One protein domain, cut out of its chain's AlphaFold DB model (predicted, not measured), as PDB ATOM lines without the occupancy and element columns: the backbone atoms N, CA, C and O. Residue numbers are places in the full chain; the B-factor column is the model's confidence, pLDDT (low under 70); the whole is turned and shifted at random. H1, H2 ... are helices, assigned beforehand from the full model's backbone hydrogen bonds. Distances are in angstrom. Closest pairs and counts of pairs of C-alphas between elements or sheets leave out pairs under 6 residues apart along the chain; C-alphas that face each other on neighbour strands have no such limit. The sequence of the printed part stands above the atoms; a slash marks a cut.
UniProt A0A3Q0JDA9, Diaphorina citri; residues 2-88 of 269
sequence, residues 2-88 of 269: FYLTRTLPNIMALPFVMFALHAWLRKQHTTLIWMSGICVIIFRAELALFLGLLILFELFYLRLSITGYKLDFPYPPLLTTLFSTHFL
ATOM      1  N   PHE A   2      -3.946 -24.493 -15.549       55.50
ATOM      2  CA  PHE A   2      -3.850 -25.188 -16.847       55.50
ATOM      3  C   PHE A   2      -4.767 -26.416 -17.074       55.50
ATOM      4  O   PHE A   2      -5.315 -26.578 -18.162       55.50
ATOM      5  N   TYR A   3      -4.983 -27.287 -16.080       54.16
ATOM      6  CA  TYR A   3      -5.903 -28.430 -16.251       54.16
ATOM      7  C   TYR A   3      -7.387 -28.058 -16.118       54.16
ATOM      8  O   TYR A   3      -8.222 -28.755 -16.687       54.16
ATOM      9  N   LEU A   4      -7.724 -26.954 -15.438       50.56
ATOM     10  CA  LEU A   4      -9.107 -26.457 -15.357       50.56
ATOM     11  C   LEU A   4      -9.600 -25.938 -16.716       50.56
ATOM     12  O   LEU A   4     -10.796 -25.916 -16.972       50.56
ATOM     13  N   THR A   5      -8.678 -25.563 -17.606       53.62
ATOM     14  CA  THR A   5      -8.980 -25.009 -18.930       53.62
ATOM     15  C   THR A   5      -8.996 -26.069 -20.038       53.62
ATOM     16  O   THR A   5      -9.275 -25.740 -21.187       53.62
ATOM     17  N   ARG A   6      -8.685 -27.341 -19.730       60.47
ATOM     18  CA  ARG A   6      -8.735 -28.454 -20.693       60.47
ATOM     19  C   ARG A   6      -9.934 -29.348 -20.406       60.47
ATOM     20  O   ARG A   6      -9.886 -30.214 -19.535       60.47
ATOM     21  N   THR A   7     -10.977 -29.203 -21.215       58.31
ATOM     22  CA  THR A   7     -12.120 -30.122 -21.271       58.31
ATOM     23  C   THR A   7     -11.690 -31.441 -21.907       58.31
ATOM     24  O   THR A   7     -11.951 -31.722 -23.076       58.31
ATOM     25  N   LEU A   8     -10.958 -32.257 -21.151       70.81
ATOM     26  CA  LEU A   8     -10.652 -33.620 -21.557       70.81
ATOM     27  C   LEU A   8     -11.974 -34.391 -21.641       70.81
ATOM     28  O   LEU A   8     -12.672 -34.448 -20.623       70.81
ATOM     29  N   PRO A   9     -12.311 -35.009 -22.789       72.38
ATOM     30  CA  PRO A   9     -13.586 -35.708 -22.943       72.38
ATOM     31  C   PRO A   9     -13.834 -36.722 -21.823       72.38
ATOM     32  O   PRO A   9     -14.950 -36.844 -21.333       72.38
ATOM     33  N   ASN A  10     -12.769 -37.361 -21.327       80.00
ATOM     34  CA  ASN A  10     -12.868 -38.343 -20.255       80.00
ATOM     35  C   ASN A  10     -13.329 -37.747 -18.914       80.00
ATOM     36  O   ASN A  10     -14.030 -38.397 -18.145       80.00
ATOM     37  N   ILE A  11     -12.933 -36.504 -18.627       82.38
ATOM     38  CA  ILE A  11     -13.334 -35.803 -17.402       82.38
ATOM     39  C   ILE A  11     -14.764 -35.277 -17.542       82.38
ATOM     40  O   ILE A  11     -15.535 -35.356 -16.592       82.38
ATOM     41  N   MET A  12     -15.143 -34.810 -18.734       83.44
ATOM     42  CA  MET A  12     -16.511 -34.356 -19.015       83.44
ATOM     43  C   MET A  12     -17.526 -35.506 -19.025       83.44
ATOM     44  O   MET A  12     -18.675 -35.306 -18.644       83.44
ATOM     45  N   ALA A  13     -17.105 -36.715 -19.402       85.88
ATOM     46  CA  ALA A  13     -17.945 -37.909 -19.360       85.88
ATOM     47  C   ALA A  13     -18.170 -38.442 -17.935       85.88
ATOM     48  O   ALA A  13     -19.174 -39.107 -17.676       85.88
ATOM     49  N   LEU A  14     -17.255 -38.169 -16.996       88.19
ATOM     50  CA  LEU A  14     -17.277 -38.763 -15.658       88.19
ATOM     51  C   LEU A  14     -18.588 -38.501 -14.883       88.19
ATOM     52  O   LEU A  14     -19.111 -39.466 -14.329       88.19
ATOM     53  N   PRO A  15     -19.177 -37.287 -14.857       90.50
ATOM     54  CA  PRO A  15     -20.478 -37.060 -14.217       90.50
ATOM     55  C   PRO A  15     -21.605 -37.932 -14.789       90.50
ATOM     56  O   PRO A  15     -22.395 -38.494 -14.030       90.50
ATOM     57  N   PHE A  16     -21.653 -38.111 -16.110       89.44
ATOM     58  CA  PHE A  16     -22.654 -38.956 -16.765       89.44
ATOM     59  C   PHE A  16     -22.431 -40.438 -16.454       89.44
ATOM     60  O   PHE A  16     -23.383 -41.163 -16.169       89.44
ATOM     61  N   VAL A  17     -21.171 -40.876 -16.410       90.69
ATOM     62  CA  VAL A  17     -20.804 -42.227 -15.965       90.69
ATOM     63  C   VAL A  17     -21.208 -42.450 -14.506       90.69
ATOM     64  O   VAL A  17     -21.755 -43.501 -14.180       90.69
ATOM     65  N   MET A  18     -21.007 -41.469 -13.623       92.50
ATOM     66  CA  MET A  18     -21.457 -41.542 -12.229       92.50
ATOM     67  C   MET A  18     -22.978 -41.665 -12.125       92.50
ATOM     68  O   MET A  18     -23.480 -42.445 -11.314       92.50
ATOM     69  N   PHE A  19     -23.718 -40.948 -12.969       92.44
ATOM     70  CA  PHE A  19     -25.172 -41.043 -13.022       92.44
ATOM     71  C   PHE A  19     -25.646 -42.398 -13.579       92.44
ATOM     72  O   PHE A  19     -26.574 -43.001 -13.039       92.44
ATOM     73  N   ALA A  20     -24.952 -42.950 -14.580       91.25
ATOM     74  CA  ALA A  20     -25.188 -44.307 -15.069       91.25
ATOM     75  C   ALA A  20     -24.916 -45.360 -13.978       91.25
ATOM     76  O   ALA A  20     -25.743 -46.241 -13.750       91.25
ATOM     77  N   LEU A  21     -23.809 -45.240 -13.237       92.00
ATOM     78  CA  LEU A  21     -23.500 -46.106 -12.092       92.00
ATOM     79  C   LEU A  21     -24.569 -46.003 -10.996       92.00
ATOM     80  O   LEU A  21     -24.974 -47.021 -10.437       92.00
ATOM     81  N   HIS A  22     -25.064 -44.798 -10.708       93.12
ATOM     82  CA  HIS A  22     -26.179 -44.600  -9.783       93.12
ATOM     83  C   HIS A  22     -27.437 -45.343 -10.252       93.12
ATOM     84  O   HIS A  22     -28.025 -46.107  -9.481       93.12
ATOM     85  N   ALA A  23     -27.826 -45.168 -11.517       90.50
ATOM     86  CA  ALA A  23     -28.974 -45.850 -12.105       90.50
ATOM     87  C   ALA A  23     -28.815 -47.377 -12.053       90.50
ATOM     88  O   ALA A  23     -29.751 -48.083 -11.673       90.50
ATOM     89  N   TRP A  24     -27.615 -47.889 -12.339       90.81
ATOM     90  CA  TRP A  24     -27.291 -49.308 -12.215       90.81
ATOM     91  C   TRP A  24     -27.482 -49.824 -10.782       90.81
ATOM     92  O   TRP A  24     -28.203 -50.800 -10.570       90.81
ATOM     93  N   LEU A  25     -26.930 -49.133  -9.779       89.44
ATOM     94  CA  LEU A  25     -27.078 -49.506  -8.366       89.44
ATOM     95  C   LEU A  25     -28.541 -49.478  -7.892       89.44
ATOM     96  O   LEU A  25     -28.934 -50.284  -7.046       89.44
ATOM     97  N   ARG A  26     -29.358 -48.573  -8.443       89.69
ATOM     98  CA  ARG A  26     -30.797 -48.446  -8.156       89.69
ATOM     99  C   ARG A  26     -31.679 -49.364  -9.008       89.69
ATOM    100  O   ARG A  26     -32.893 -49.333  -8.831       89.69
ATOM    101  N   LYS A  27     -31.095 -50.175  -9.901       86.00
ATOM    102  CA  LYS A  27     -31.804 -51.018 -10.885       86.00
ATOM    103  C   LYS A  27     -32.743 -50.232 -11.815       86.00
ATOM    104  O   LYS A  27     -33.770 -50.736 -12.260       86.00
ATOM    105  N   GLN A  28     -32.399 -48.985 -12.119       86.81
ATOM    106  CA  GLN A  28     -33.116 -48.144 -13.078       86.81
ATOM    107  C   GLN A  28     -32.547 -48.368 -14.482       86.81
ATOM    108  O   GLN A  28     -31.724 -47.605 -14.985       86.81
ATOM    109  N   HIS A  29     -32.972 -49.463 -15.103       83.69
ATOM    110  CA  HIS A  29     -32.401 -49.966 -16.351       83.69
ATOM    111  C   HIS A  29     -32.548 -49.009 -17.543       83.69
ATOM    112  O   HIS A  29     -31.599 -48.833 -18.304       83.69
ATOM    113  N   THR A  30     -33.692 -48.335 -17.677       82.81
ATOM    114  CA  THR A  30     -33.934 -47.357 -18.750       82.81
ATOM    115  C   THR A  30     -32.950 -46.193 -18.666       82.81
ATOM    116  O   THR A  30     -32.292 -45.863 -19.651       82.81
ATOM    117  N   THR A  31     -32.778 -45.622 -17.472       86.00
ATOM    118  CA  THR A  31     -31.828 -44.531 -17.227       86.00
ATOM    119  C   THR A  31     -30.389 -44.982 -17.465       86.00
ATOM    120  O   THR A  31     -29.624 -44.253 -18.088       86.00
ATOM    121  N   LEU A  32     -30.025 -46.195 -17.035       87.44
ATOM    122  CA  LEU A  32     -28.705 -46.772 -17.295       87.44
ATOM    123  C   LEU A  32     -28.407 -46.845 -18.801       87.44
ATOM    124  O   LEU A  32     -27.336 -46.410 -19.222       87.44
ATOM    125  N   ILE A  33     -29.340 -47.358 -19.608       86.00
ATOM    126  CA  ILE A  33     -29.156 -47.512 -21.059       86.00
ATOM    127  C   ILE A  33     -29.036 -46.146 -21.740       86.00
ATOM    128  O   ILE A  33     -28.074 -45.924 -22.471       86.00
ATOM    129  N   TRP A  34     -29.950 -45.212 -21.461       85.56
ATOM    130  CA  TRP A  34     -29.922 -43.875 -22.063       85.56
ATOM    131  C   TRP A  34     -28.653 -43.102 -21.715       85.56
ATOM    132  O   TRP A  34     -27.996 -42.554 -22.597       85.56
ATOM    133  N   MET A  35     -28.266 -43.107 -20.440       86.31
ATOM    134  CA  MET A  35     -27.071 -42.399 -19.981       86.31
ATOM    135  C   MET A  35     -25.800 -43.036 -20.534       86.31
ATOM    136  O   MET A  35     -24.865 -42.320 -20.888       86.31
ATOM    137  N   SER A  36     -25.789 -44.362 -20.693       85.00
ATOM    138  CA  SER A  36     -24.693 -45.059 -21.366       85.00
ATOM    139  C   SER A  36     -24.620 -44.713 -22.851       85.00
ATOM    140  O   SER A  36     -23.531 -44.438 -23.347       85.00
ATOM    141  N   GLY A  37     -25.758 -44.646 -23.548       81.44
ATOM    142  CA  GLY A  37     -25.825 -44.217 -24.947       81.44
ATOM    143  C   GLY A  37     -25.284 -42.800 -25.140       81.44
ATOM    144  O   GLY A  37     -24.394 -42.593 -25.961       81.44
ATOM    145  N   ILE A  38     -25.734 -41.848 -24.317       81.94
ATOM    146  CA  ILE A  38     -25.238 -40.462 -24.313       81.94
ATOM    147  C   ILE A  38     -23.722 -40.428 -24.072       81.94
ATOM    148  O   ILE A  38     -22.999 -39.777 -24.823       81.94
ATOM    149  N   CYS A  39     -23.227 -41.164 -23.069       82.81
ATOM    150  CA  CYS A  39     -21.796 -41.245 -22.765       82.81
ATOM    151  C   CYS A  39     -20.964 -41.704 -23.971       82.81
ATOM    152  O   CYS A  39     -19.938 -41.104 -24.292       82.81
ATOM    153  N   VAL A  40     -21.408 -42.777 -24.623       83.62
ATOM    154  CA  VAL A  40     -20.679 -43.435 -25.712       83.62
ATOM    155  C   VAL A  40     -20.731 -42.621 -27.005       83.62
ATOM    156  O   VAL A  40     -19.719 -42.518 -27.694       83.62
ATOM    157  N   ILE A  41     -21.888 -42.036 -27.326       78.81
ATOM    158  CA  ILE A  41     -22.111 -41.299 -28.578       78.81
ATOM    159  C   ILE A  41     -21.490 -39.900 -28.522       78.81
ATOM    160  O   ILE A  41     -20.832 -39.496 -29.474       78.81
ATOM    161  N   ILE A  42     -21.700 -39.157 -27.427       76.62
ATOM    162  CA  ILE A  42     -21.280 -37.749 -27.337       76.62
ATOM    163  C   ILE A  42     -19.810 -37.631 -26.966       76.62
ATOM    164  O   ILE A  42     -19.087 -36.828 -27.552       76.62
ATOM    165  N   PHE A  43     -19.375 -38.384 -25.955       78.44
ATOM    166  CA  PHE A  43     -18.011 -38.252 -25.478       78.44
ATOM    167  C   PHE A  43     -17.111 -39.156 -26.282       78.44
ATOM    168  O   PHE A  43     -16.312 -38.649 -27.067       78.44
ATOM    169  N   ARG A  44     -17.190 -40.473 -26.056       72.94
ATOM    170  CA  ARG A  44     -16.227 -41.402 -26.642       72.94
ATOM    171  C   ARG A  44     -16.721 -42.841 -26.707       72.94
ATOM    172  O   ARG A  44     -17.265 -43.374 -25.743       72.94
ATOM    173  N   ALA A  45     -16.384 -43.509 -27.807       74.25
ATOM    174  CA  ALA A  45     -16.786 -44.883 -28.069       74.25
ATOM    175  C   ALA A  45     -16.162 -45.903 -27.096       74.25
ATOM    176  O   ALA A  45     -16.772 -46.922 -26.787       74.25
ATOM    177  N   GLU A  46     -14.971 -45.632 -26.553       73.50
ATOM    178  CA  GLU A  46     -14.283 -46.588 -25.681       73.50
ATOM    179  C   GLU A  46     -14.915 -46.739 -24.277       73.50
ATOM    180  O   GLU A  46     -14.626 -47.701 -23.558       73.50
ATOM    181  N   LEU A  47     -15.842 -45.839 -23.914       80.75
ATOM    182  CA  LEU A  47     -16.735 -45.979 -22.756       80.75
ATOM    183  C   LEU A  47     -17.702 -47.155 -22.896       80.75
ATOM    184  O   LEU A  47     -18.157 -47.689 -21.880       80.75
ATOM    185  N   ALA A  48     -17.977 -47.592 -24.129       81.69
ATOM    186  CA  ALA A  48     -18.803 -48.762 -24.390       81.69
ATOM    187  C   ALA A  48     -18.203 -50.011 -23.745       81.69
ATOM    188  O   ALA A  48     -18.946 -50.896 -23.337       81.69
ATOM    189  N   LEU A  49     -16.879 -50.065 -23.573       83.94
ATOM    190  CA  LEU A  49     -16.249 -51.185 -22.892       83.94
ATOM    191  C   LEU A  49     -16.650 -51.239 -21.415       83.94
ATOM    192  O   LEU A  49     -17.010 -52.299 -20.930       83.94
ATOM    193  N   PHE A  50     -16.636 -50.114 -20.695       86.62
ATOM    194  CA  PHE A  50     -17.021 -50.115 -19.281       86.62
ATOM    195  C   PHE A  50     -18.535 -50.258 -19.104       86.62
ATOM    196  O   PHE A  50     -19.002 -51.160 -18.413       86.62
ATOM    197  N   LEU A  51     -19.312 -49.383 -19.743       86.00
ATOM    198  CA  LEU A  51     -20.764 -49.323 -19.562       86.00
ATOM    199  C   LEU A  51     -21.474 -50.499 -20.241       86.00
ATOM    200  O   LEU A  51     -22.442 -51.032 -19.703       86.00
ATOM    201  N   GLY A  52     -20.953 -50.970 -21.375       84.19
ATOM    202  CA  GLY A  52     -21.419 -52.194 -22.019       84.19
ATOM    203  C   GLY A  52     -21.170 -53.426 -21.152       84.19
ATOM    204  O   GLY A  52     -22.071 -54.248 -21.029       84.19
ATOM    205  N   LEU A  53     -20.025 -53.525 -20.462       86.94
ATOM    206  CA  LEU A  53     -19.800 -54.597 -19.482       86.94
ATOM    207  C   LEU A  53     -20.818 -54.559 -18.332       86.94
ATOM    208  O   LEU A  53     -21.245 -55.621 -17.889       86.94
ATOM    209  N   LEU A  54     -21.245 -53.377 -17.869       85.56
ATOM    210  CA  LEU A  54     -22.302 -53.264 -16.850       85.56
ATOM    211  C   LEU A  54     -23.655 -53.772 -17.365       85.56
ATOM    212  O   LEU A  54     -24.355 -54.493 -16.654       85.56
ATOM    213  N   ILE A  55     -24.019 -53.431 -18.602       83.56
ATOM    214  CA  ILE A  55     -25.272 -53.890 -19.221       83.56
ATOM    215  C   ILE A  55     -25.225 -55.406 -19.465       83.56
ATOM    216  O   ILE A  55     -26.163 -56.114 -19.097       83.56
ATOM    217  N   LEU A  56     -24.121 -55.924 -20.017       84.19
ATOM    218  CA  LEU A  56     -23.897 -57.362 -20.212       84.19
ATOM    219  C   LEU A  56     -23.948 -58.128 -18.889       84.19
ATOM    220  O   LEU A  56     -24.518 -59.214 -18.823       84.19
ATOM    221  N   PHE A  57     -23.393 -57.551 -17.825       83.88
ATOM    222  CA  PHE A  57     -23.481 -58.116 -16.487       83.88
ATOM    223  C   PHE A  57     -24.942 -58.234 -16.026       83.88
ATOM    224  O   PHE A  57     -25.357 -59.300 -15.583       83.88
ATOM    225  N   GLU A  58     -25.764 -57.192 -16.168       81.25
ATOM    226  CA  GLU A  58     -27.186 -57.256 -15.793       81.25
ATOM    227  C   GLU A  58     -27.995 -58.253 -16.648       81.25
ATOM    228  O   GLU A  58     -28.888 -58.923 -16.118       81.25
ATOM    229  N   LEU A  59     -27.651 -58.408 -17.933       80.00
ATOM    230  CA  LEU A  59     -28.218 -59.436 -18.815       80.00
ATOM    231  C   LEU A  59     -27.849 -60.851 -18.350       80.00
ATOM    232  O   LEU A  59     -28.723 -61.707 -18.235       80.00
ATOM    233  N   PHE A  60     -26.576 -61.087 -18.020       79.88
ATOM    234  CA  PHE A  60     -26.087 -62.387 -17.549       79.88
ATOM    235  C   PHE A  60     -26.771 -62.834 -16.249       79.88
ATOM    236  O   PHE A  60     -27.084 -64.009 -16.081       79.88
ATOM    237  N   TYR A  61     -27.051 -61.901 -15.336       76.88
ATOM    238  CA  TYR A  61     -27.785 -62.192 -14.098       76.88
ATOM    239  C   TYR A  61     -29.316 -62.195 -14.267       76.88
ATOM    240  O   TYR A  61     -30.018 -62.213 -13.253       76.88
ATOM    241  N   LEU A  62     -29.831 -62.176 -15.506       60.97
ATOM    242  CA  LEU A  62     -31.262 -62.209 -15.852       60.97
ATOM    243  C   LEU A  62     -32.095 -61.110 -15.170       60.97
ATOM    244  O   LEU A  62     -33.278 -61.283 -14.891       60.97
ATOM    245  N   ARG A  63     -31.482 -59.962 -14.870       64.88
ATOM    246  CA  ARG A  63     -32.173 -58.818 -14.245       64.88
ATOM    247  C   ARG A  63     -32.813 -57.886 -15.265       64.88
ATOM    248  O   ARG A  63     -33.640 -57.059 -14.904       64.88
ATOM    249  N   LEU A  64     -32.428 -58.045 -16.525       61.16
ATOM    250  CA  LEU A  64     -32.931 -57.314 -17.672       61.16
ATOM    251  C   LEU A  64     -33.738 -58.263 -18.559       61.16
ATOM    252  O   LEU A  64     -33.183 -59.206 -19.116       61.16
ATOM    253  N   SER A  65     -35.034 -57.988 -18.714       55.38
ATOM    254  CA  SER A  65     -35.870 -58.643 -19.721       55.38
ATOM    255  C   SER A  65     -35.868 -57.800 -20.995       55.38
ATOM    256  O   SER A  65     -36.257 -56.632 -20.965       55.38
ATOM    257  N   ILE A  66     -35.420 -58.374 -22.114       60.91
ATOM    258  CA  ILE A  66     -35.305 -57.679 -23.414       60.91
ATOM    259  C   ILE A  66     -36.683 -57.531 -24.102       60.91
ATOM    260  O   ILE A  66     -36.838 -56.752 -25.036       60.91
ATOM    261  N   THR A  67     -37.718 -58.218 -23.608       51.41
ATOM    262  CA  THR A  67     -39.055 -58.388 -24.219       51.41
ATOM    263  C   THR A  67     -39.976 -57.152 -24.231       51.41
ATOM    264  O   THR A  67     -41.193 -57.280 -24.177       51.41
ATOM    265  N   GLY A  68     -39.428 -55.945 -24.360       52.00
ATOM    266  CA  GLY A  68     -40.226 -54.721 -24.519       52.00
ATOM    267  C   GLY A  68     -39.493 -53.523 -25.123       52.00
ATOM    268  O   GLY A  68     -40.121 -52.507 -25.404       52.00
ATOM    269  N   TYR A  69     -38.182 -53.621 -25.357       53.84
ATOM    270  CA  TYR A  69     -37.415 -52.536 -25.957       53.84
ATOM    271  C   TYR A  69     -37.337 -52.765 -27.467       53.84
ATOM    272  O   TYR A  69     -36.484 -53.514 -27.941       53.84
ATOM    273  N   LYS A  70     -38.226 -52.120 -28.234       42.81
ATOM    274  CA  LYS A  70     -37.972 -51.904 -29.665       42.81
ATOM    275  C   LYS A  70     -36.748 -50.998 -29.762       42.81
ATOM    276  O   LYS A  70     -36.837 -49.792 -29.549       42.81
ATOM    277  N   LEU A  71     -35.586 -51.607 -29.979       46.34
ATOM    278  CA  LEU A  71     -34.361 -50.894 -30.307       46.34
ATOM    279  C   LEU A  71     -34.492 -50.406 -31.757       46.34
ATOM    280  O   LEU A  71     -33.912 -50.987 -32.669       46.34
ATOM    281  N   ASP A  72     -35.246 -49.328 -31.970       39.94
ATOM    282  CA  ASP A  72     -35.142 -48.532 -33.197       39.94
ATOM    283  C   ASP A  72     -33.864 -47.684 -33.087       39.94
ATOM    284  O   ASP A  72     -33.883 -46.464 -32.946       39.94
ATOM    285  N   PHE A  73     -32.721 -48.369 -33.041       45.66
ATOM    286  CA  PHE A  73     -31.411 -47.750 -33.155       45.66
ATOM    287  C   PHE A  73     -31.018 -47.795 -34.632       45.66
ATOM    288  O   PHE A  73     -30.925 -48.892 -35.192       45.66
ATOM    289  N   PRO A  74     -30.753 -46.651 -35.282       42.75
ATOM    290  CA  PRO A  74     -30.135 -46.666 -36.596       42.75
ATOM    291  C   PRO A  74     -28.732 -47.268 -36.428       42.75
ATOM    292  O   PRO A  74     -27.856 -46.685 -35.788       42.75
ATOM    293  N   TYR A  75     -28.530 -48.491 -36.914       49.03
ATOM    294  CA  TYR A  75     -27.223 -49.149 -36.887       49.03
ATOM    295  C   TYR A  75     -26.253 -48.502 -37.899       49.03
ATOM    296  O   TYR A  75     -26.722 -47.974 -38.908       49.03
ATOM    297  N   PRO A  76     -24.914 -48.616 -37.718       54.44
ATOM    298  CA  PRO A  76     -24.206 -49.305 -36.632       54.44
ATOM    299  C   PRO A  76     -23.132 -48.438 -35.924       54.44
ATOM    300  O   PRO A  76     -22.244 -47.894 -36.580       54.44
ATOM    301  N   PRO A  77     -23.053 -48.440 -34.577       54.06
ATOM    302  CA  PRO A  77     -21.879 -47.938 -33.855       54.06
ATOM    303  C   PRO A  77     -20.729 -48.966 -33.768       54.06
ATOM    304  O   PRO A  77     -19.751 -48.755 -33.052       54.06
ATOM    305  N   LEU A  78     -20.820 -50.088 -34.492       45.50
ATOM    306  CA  LEU A  78     -19.793 -51.140 -34.506       45.50
ATOM    307  C   LEU A  78     -18.635 -50.840 -35.479       45.50
ATOM    308  O   LEU A  78     -17.512 -51.286 -35.270       45.50
ATOM    309  N   LEU A  79     -18.886 -50.047 -36.526       40.34
ATOM    310  CA  LEU A  79     -17.853 -49.663 -37.494       40.34
ATOM    311  C   LEU A  79     -17.053 -48.437 -37.014       40.34
ATOM    312  O   LEU A  79     -15.840 -48.374 -37.196       40.34
ATOM    313  N   THR A  80     -17.694 -47.500 -36.309       49.59
ATOM    314  CA  THR A  80     -17.035 -46.316 -35.719       49.59
ATOM    315  C   THR A  80     -16.131 -46.665 -34.530       49.59
ATOM    316  O   THR A  80     -15.096 -46.025 -34.321       49.59
ATOM    317  N   THR A  81     -16.468 -47.725 -33.789       49.22
ATOM    318  CA  THR A  81     -15.630 -48.291 -32.718       49.22
ATOM    319  C   THR A  81     -14.354 -48.933 -33.269       49.22
ATOM    320  O   THR A  81     -13.284 -48.712 -32.702       49.22
ATOM    321  N   LEU A  82     -14.425 -49.632 -34.408       44.59
ATOM    322  CA  LEU A  82     -13.255 -50.236 -35.063       44.59
ATOM    323  C   LEU A  82     -12.325 -49.199 -35.720       44.59
ATOM    324  O   LEU A  82     -11.098 -49.332 -35.639       44.59
ATOM    325  N   PHE A  83     -12.876 -48.127 -36.298       41.94
ATOM    326  CA  PHE A  83     -12.074 -47.047 -36.893       41.94
ATOM    327  C   PHE A  83     -11.253 -46.264 -35.855       41.94
ATOM    328  O   PHE A  83     -10.129 -45.852 -36.141       41.94
ATOM    329  N   SER A  84     -11.751 -46.127 -34.621       46.94
ATOM    330  CA  SER A  84     -11.018 -45.443 -33.542       46.94
ATOM    331  C   SER A  84      -9.842 -46.269 -32.999       46.94
ATOM    332  O   SER A  84      -8.822 -45.709 -32.599       46.94
ATOM    333  N   THR A  85      -9.933 -47.604 -33.030       46.69
ATOM    334  CA  THR A  85      -8.841 -48.499 -32.605       46.69
ATOM    335  C   THR A  85      -7.638 -48.499 -33.548       46.69
ATOM    336  O   THR A  85      -6.515 -48.675 -33.081       46.69
ATOM    337  N   HIS A  86      -7.823 -48.241 -34.846       45.09
ATOM    338  CA  HIS A  86      -6.705 -48.210 -35.799       45.09
ATOM    339  C   HIS A  86      -5.833 -46.946 -35.645       45.09
ATOM    340  O   HIS A  86      -4.624 -46.990 -35.865       45.09
ATOM    341  N   PHE A  87      -6.411 -45.836 -35.168       45.50
ATOM    342  CA  PHE A  87      -5.681 -44.589 -34.896       45.50
ATOM    343  C   PHE A  87      -4.848 -44.637 -33.595       45.50
ATOM    344  O   PHE A  87      -3.926 -43.845 -33.417       45.50
ATOM    345  N   LEU A  88      -5.110 -45.598 -32.699       47.69
ATOM    346  CA  LEU A  88      -4.400 -45.760 -31.419       47.69
ATOM    347  C   LEU A  88      -3.035 -46.471 -31.528       47.69
ATOM    348  O   LEU A  88      -2.306 -46.538 -30.539       47.69
TER     349      LEU A  88
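Overview. This is residues 2 to 88 of the 269 residues of a protein of Diaphorina citri (UniProt A0A3Q0JDA9). Three helices, H1, H2 and H3, make an up-and-down bundle, each running against the one before; H4 lies apart from it, beyond a long link. The 87 printed residues include four named helices, H1 to H4, and no named strand: all helix. The whole is only just compact, close to loose, with a radius of gyration of the C-alphas of 14.3 A, spanning 47 by 29 by 21 A.

Arrangement. H1, residues 9 to 25, and H2, residues 29 to 43, touch as a hairpin, closest at C-alphas 20 and 32, 4.8 A. H2 and H3, residues 47 to 60, form another, closest at C-alphas 40 and 47, 5.5 A. H4, residues 77 to 87, is apart from H2 only just, at 8.5 A. Every O i to N i+4 pair is within hydrogen-bond range in H2 and H3, 11 of 13 in H1, 2 of 7 in H4, with 2 of 8 O i to N i+3 pairs.

Along the chain. H1, 24.2 A long, begins at C-alpha 9 (-13.586, -35.708, -22.943) and has a kink of 35 degrees near residue 16. H4, 16.6 A, ends at C-alpha 87 (-5.681, -44.589, -34.896).

Size, cuts and confidence. The printed part has no cut. Residues 2 to 7 and 62 to 88 have pLDDT under 70.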